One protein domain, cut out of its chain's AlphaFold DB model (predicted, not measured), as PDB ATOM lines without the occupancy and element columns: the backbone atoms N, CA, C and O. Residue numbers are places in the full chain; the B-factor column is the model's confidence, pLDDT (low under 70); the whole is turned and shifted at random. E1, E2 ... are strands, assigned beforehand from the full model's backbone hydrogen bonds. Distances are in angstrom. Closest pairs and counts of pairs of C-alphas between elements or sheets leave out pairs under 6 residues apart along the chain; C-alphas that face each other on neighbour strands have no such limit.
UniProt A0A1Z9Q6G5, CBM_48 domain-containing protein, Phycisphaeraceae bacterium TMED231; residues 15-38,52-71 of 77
ATOM      1  N   HIS A  15      34.420  18.102  43.987       91.44
ATOM      2  CA  HIS A  15      33.913  17.044  43.120       91.44
ATOM      3  C   HIS A  15      32.440  16.809  43.449       91.44
ATOM      4  O   HIS A  15      32.104  16.501  44.589       91.44
ATOM      5  N   ALA A  16      31.571  17.048  42.472       91.25
ATOM      6  CA  ALA A  16      30.127  16.885  42.593       91.25
ATOM      7  C   ALA A  16      29.577  16.482  41.210       91.25
ATOM      8  O   ALA A  16      29.050  17.329  40.479       91.25
ATOM      9  N   PRO A  17      29.785  15.219  40.793       91.62
ATOM     10  CA  PRO A  17      29.489  14.772  39.433       91.62
ATOM     11  C   PRO A  17      27.999  14.832  39.094       91.62
ATOM     12  O   PRO A  17      27.658  15.224  37.976       91.62
ATOM     13  N   ASP A  18      27.148  14.531  40.074       91.94
ATOM     14  CA  ASP A  18      25.686  14.528  39.964       91.94
ATOM     15  C   ASP A  18      25.045  15.906  40.195       91.94
ATOM     16  O   ASP A  18      23.829  16.042  40.112       91.94
ATOM     17  N   ALA A  19      25.837  16.940  40.498       92.25
ATOM     18  CA  ALA A  19      25.306  18.280  40.718       92.25
ATOM     19  C   ALA A  19      24.909  18.952  39.401       92.25
ATOM     20  O   ALA A  19      25.678  18.949  38.434       92.25
ATOM     21  N   GLU A  20      23.751  19.611  39.387       93.62
ATOM     22  CA  GLU A  20      23.353  20.487  38.281       93.62
ATOM     23  C   GLU A  20      23.956  21.885  38.436       93.62
ATOM     24  O   GLU A  20      24.423  22.486  37.465       93.62
ATOM     25  N   VAL A  21      24.003  22.383  39.675       93.69
ATOM     26  CA  VAL A  21      24.548  23.694  40.030       93.69
ATOM     27  C   VAL A  21      25.402  23.584  41.287       93.69
ATOM     28  O   VAL A  21      25.008  22.969  42.281       93.69
ATOM     29  N   VAL A  22      26.563  24.238  41.257       94.50
ATOM     30  CA  VAL A  22      27.411  24.432  42.434       94.50
ATOM     31  C   VAL A  22      27.745  25.909  42.582       94.50
ATOM     32  O   VAL A  22      28.226  26.551  41.647       94.50
ATOM     33  N   GLU A  23      27.518  26.443  43.774       95.38
ATOM     34  CA  GLU A  23      27.795  27.827  44.138       95.38
ATOM     35  C   GLU A  23      28.722  27.879  45.358       95.38
ATOM     36  O   GLU A  23      28.686  27.017  46.238       95.38
ATOM     37  N   LEU A  24      29.549  28.917  45.429       92.31
ATOM     38  CA  LEU A  24      30.346  29.256  46.598       92.31
ATOM     39  C   LEU A  24      29.766  30.516  47.233       92.31
ATOM     40  O   LEU A  24      29.833  31.597  46.649       92.31
ATOM     41  N   THR A  25      29.246  30.391  48.445       92.06
ATOM     42  CA  THR A  25      28.899  31.540  49.278       92.06
ATOM     43  C   THR A  25      30.107  31.881  50.137       92.06
ATOM     44  O   THR A  25      30.528  31.066  50.953       92.06
ATOM     45  N   ALA A  26      30.697  33.057  49.934       88.88
ATOM     46  CA  ALA A  26      31.903  33.496  50.624       88.88
ATOM     47  C   ALA A  26      31.755  34.916  51.183       88.88
ATOM     48  O   ALA A  26      31.109  35.782  50.590       88.88
ATOM     49  N   ARG A  27      32.386  35.151  52.336       87.12
ATOM     50  CA  ARG A  27      32.434  36.441  53.028       87.12
ATOM     51  C   ARG A  27      33.759  37.138  52.745       87.12
ATOM     52  O   ARG A  27      34.818  36.613  53.087       87.12
ATOM     53  N   PHE A  28      33.688  38.326  52.153       84.56
ATOM     54  CA  PHE A  28      34.832  39.121  51.702       84.56
ATOM     55  C   PHE A  28      34.996  40.365  52.572       84.56
ATOM     56  O   PHE A  28      34.334  41.360  52.307       84.56
ATOM     57  N   GLY A  29      35.859  40.306  53.594       70.81
ATOM     58  CA  GLY A  29      36.203  41.447  54.460       70.81
ATOM     59  C   GLY A  29      35.008  42.112  55.170       70.81
ATOM     60  O   GLY A  29      34.251  42.871  54.575       70.81
ATOM     61  N   GLY A  30      34.850  41.885  56.477       72.75
ATOM     62  CA  GLY A  30      33.716  42.426  57.243       72.75
ATOM     63  C   GLY A  30      32.460  41.551  57.135       72.75
ATOM     64  O   GLY A  30      32.546  40.350  57.384       72.75
ATOM     65  N   ASP A  31      31.306  42.141  56.790       68.25
ATOM     66  CA  ASP A  31      29.981  41.478  56.770       68.25
ATOM     67  C   ASP A  31      29.436  41.197  55.351       68.25
ATOM     68  O   ASP A  31      28.322  40.715  55.173       68.25
ATOM     69  N   HIS A  32      30.219  41.473  54.303       79.75
ATOM     70  CA  HIS A  32      29.756  41.316  52.924       79.75
ATOM     71  C   HIS A  32      29.867  39.867  52.446       79.75
ATOM     72  O   HIS A  32      30.931  39.394  52.039       79.75
ATOM     73  N   GLU A  33      28.731  39.177  52.454       89.00
ATOM     74  CA  GLU A  33      28.571  37.863  51.842       89.00
ATOM     75  C   GLU A  33      28.204  37.980  50.353       89.00
ATOM     76  O   GLU A  33      27.466  38.880  49.923       89.00
ATOM     77  N   ARG A  34      28.763  37.084  49.539       90.75
ATOM     78  CA  ARG A  34      28.470  36.950  48.110       90.75
ATOM     79  C   ARG A  34      28.367  35.479  47.742       90.75
ATOM     80  O   ARG A  34      29.201  34.682  48.161       90.75
ATOM     81  N   THR A  35      27.394  35.154  46.899       93.06
ATOM     82  CA  THR A  35      27.259  33.831  46.283       93.06
ATOM     83  C   THR A  35      27.756  33.897  44.846       93.06
ATOM     84  O   THR A  35      27.368  34.782  44.085       93.06
ATOM     85  N   LEU A  36      28.662  32.989  44.498       94.00
ATOM     86  CA  LEU A  36      29.375  32.953  43.229       94.00
ATOM     87  C   LEU A  36      29.164  31.586  42.577       94.00
ATOM     88  O   LEU A  36      29.484  30.560  43.175       94.00
ATOM     89  N   ALA A  37      28.664  31.558  41.343       95.12
ATOM     90  CA  ALA A  37      28.514  30.313  40.596       95.12
ATOM     91  C   ALA A  37      29.889  29.703  40.272       95.12
ATOM     92  O   ALA A  37      30.797  30.391  39.795       95.12
ATOM     93  N   MET A  38      30.046  28.402  40.516       95.44
ATOM     94  CA  MET A  38      31.243  27.661  40.130       95.44
ATOM     95  C   MET A  38      31.128  27.182  38.683       95.44
ATOM     96  O   MET A  38      30.050  26.875  38.175       95.44
ATOM     97  N   PRO A  52      43.340  37.669  42.716       83.38
ATOM     98  CA  PRO A  52      44.365  37.763  43.766       83.38
ATOM     99  C   PRO A  52      44.145  38.904  44.773       83.38
ATOM    100  O   PRO A  52      44.673  38.860  45.873       83.38
ATOM    101  N   GLY A  53      43.349  39.921  44.429       83.00
ATOM    102  CA  GLY A  53      42.956  40.985  45.362       83.00
ATOM    103  C   GLY A  53      41.729  40.664  46.226       83.00
ATOM    104  O   GLY A  53      41.334  41.489  47.045       83.00
ATOM    105  N   LEU A  54      41.087  39.508  46.027       82.69
ATOM    106  CA  LEU A  54      39.895  39.091  46.763       82.69
ATOM    107  C   LEU A  54      40.257  38.013  47.779       82.69
ATOM    108  O   LEU A  54      40.494  36.859  47.426       82.69
ATOM    109  N   HIS A  55      40.215  38.383  49.055       78.25
ATOM    110  CA  HIS A  55      40.367  37.452  50.164       78.25
ATOM    111  C   HIS A  55      39.024  37.237  50.859       78.25
ATOM    112  O   HIS A  55      38.330  38.197  51.207       78.25
ATOM    113  N   CYS A  56      38.668  35.975  51.083       79.56
ATOM    114  CA  CYS A  56      37.513  35.602  51.890       79.56
ATOM    115  C   CYS A  56      37.955  34.935  53.194       79.56
ATOM    116  O   CYS A  56      38.894  34.141  53.200       79.56
ATOM    117  N   THR A  57      37.261  35.229  54.290       75.56
ATOM    118  CA  THR A  57      37.547  34.656  55.618       75.56
ATOM    119  C   THR A  57      36.676  33.447  55.941       75.56
ATOM    120  O   THR A  57      37.036  32.617  56.768       75.56
ATOM    121  N   THR A  58      35.514  33.338  55.302       83.44
ATOM    122  CA  THR A  58      34.556  32.249  55.515       83.44
ATOM    123  C   THR A  58      33.907  31.908  54.191       83.44
ATOM    124  O   THR A  58      33.610  32.805  53.399       83.44
ATOM    125  N   TYR A  59      33.694  30.620  53.940       86.94
ATOM    126  CA  TYR A  59      33.073  30.144  52.715       86.94
ATOM    127  C   TYR A  59      32.267  28.866  52.955       86.94
ATOM    128  O   TYR A  59      32.554  28.089  53.865       86.94
ATOM    129  N   ARG A  60      31.243  28.649  52.129       89.31
ATOM    130  CA  ARG A  60      30.378  27.468  52.127       89.31
ATOM    131  C   ARG A  60      30.026  27.108  50.691       89.31
ATOM    132  O   ARG A  60      29.640  27.970  49.906       89.31
ATOM    133  N   PHE A  61      30.117  25.827  50.365       91.06
ATOM    134  CA  PHE A  61      29.640  25.311  49.087       91.06
ATOM    135  C   PHE A  61      28.146  25.008  49.170       91.06
ATOM    136  O   PHE A  61      27.686  24.409  50.149       91.06
ATOM    137  N   ARG A  62      27.411  25.393  48.132       92.75
ATOM    138  CA  ARG A  62      26.003  25.075  47.930       92.75
ATOM    139  C   ARG A  62      25.876  24.228  46.669       92.75
ATOM    140  O   ARG A  62      26.208  24.693  45.585       92.75
ATOM    141  N   VAL A  63      25.436  22.989  46.826       93.69
ATOM    142  CA  VAL A  63      25.227  22.032  45.737       93.69
ATOM    143  C   VAL A  63      23.732  21.823  45.602       93.69
ATOM    144  O   VAL A  63      23.077  21.481  46.585       93.69
ATOM    145  N   ASP A  64      23.195  22.087  44.414       93.12
ATOM    146  CA  ASP A  64      21.770  21.913  44.115       93.12
ATOM    147  C   ASP A  64      20.845  22.586  45.152       93.12
ATOM    148  O   ASP A  64      19.886  22.034  45.684       93.12
ATOM    149  N   GLY A  65      21.217  23.802  45.562       90.06
ATOM    150  CA  GLY A  65      20.460  24.569  46.547       90.06
ATOM    151  C   GLY A  65      20.691  24.194  48.020       90.06
ATOM    152  O   GLY A  65      20.189  24.920  48.887       90.06
ATOM    153  N   ARG A  66      21.489  23.164  48.341       88.75
ATOM    154  CA  ARG A  66      21.806  22.732  49.719       88.75
ATOM    155  C   ARG A  66      23.254  23.017  50.109       88.75
ATOM    156  O   ARG A  66      24.174  22.775  49.337       88.75
ATOM    157  N   PHE A  67      23.475  23.523  51.321       86.44
ATOM    158  CA  PHE A  67      24.832  23.771  51.814       86.44
ATOM    159  C   PHE A  67      25.502  22.480  52.288       86.44
ATOM    160  O   PHE A  67      24.970  21.793  53.150       86.44
ATOM    161  N   LEU A  68      26.728  22.214  51.839       76.50
ATOM    162  CA  LEU A  68      27.506  21.055  52.303       76.50
ATOM    163  C   LEU A  68      27.840  21.097  53.801       76.50
ATOM    164  O   LEU A  68      27.967  20.053  54.425       76.50
ATOM    165  N   ALA A  69      27.939  22.289  54.400       65.06
ATOM    166  CA  ALA A  69      28.164  22.436  55.842       65.06
ATOM    167  C   ALA A  69      26.959  21.987  56.694       65.06
ATOM    168  O   ALA A  69      27.134  21.614  57.848       65.06
ATOM    169  N   ASP A  70      25.750  22.006  56.121       50.38
ATOM    170  CA  ASP A  70      24.557  21.408  56.741       50.38
ATOM    171  C   ASP A  70      24.649  19.870  56.725       50.38
ATOM    172  O   ASP A  70      24.151  19.178  57.607       50.38
ATOM    173  N   GLN A  71      25.409  19.336  55.768       45.06
ATOM    174  CA  GLN A  71      25.687  17.920  55.590       45.06
ATOM    175  C   GLN A  71      27.012  17.511  56.261       45.06
ATOM    176  O   GLN A  71      27.852  16.865  55.647       45.06
TER     177      GLN A  71
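AT A GLANCE: This is residues 15 to 38 and 52 to 71 of the 77 residues of the protein "CBM_48 domain-containing protein" of Phycisphaeraceae bacterium TMED231 (UniProt A0A1Z9Q6G5). There is little regular structure here: one small sheet of three antiparallel strands, with E1 in the middle between E2 and E3, and unnamed stretches running off its ends. E1 and E2 make a hairpin. The printed part has 44 residues, 17 of them in three named strands, E1, E2 and E3 along the chain, with no named helix; the sheet's order is E2, E1, E3, and the class is all strand. It is only just loose, close to compact, with a radius of gyration of the C-alphas of 11.3 A and spans of 33 by 22 by 13 A.

HOW THE PARTS SIT: Look first at E1, residues 22 to 27, the inner strand. Beside it E3, residues 58 to 63, is antiparallel at 163 degrees; N 25 and O 60 are within hydrogen-bond range at 2.9 A. E2, residues 33 to 37, is antiparallel to E1 at 157 degrees, with N 24 and O 36 within range at 2.8 A.

IN THESE COORDINATES: Find C-alpha 22 at (27.411, 24.432, 42.434); E1 runs 16.8 A from there. E2 spans 13.5 A. E3 spans 16.9 A, ending at C-alpha 63, (25.227, 22.032, 45.737).

THE WHOLE: Residues 39 to 51 are not printed; C-alphas 38 and 52 are 17.0 A apart. The link E1 to E2 is tight. Residues 31 and 69 to 71 have pLDDT under 70.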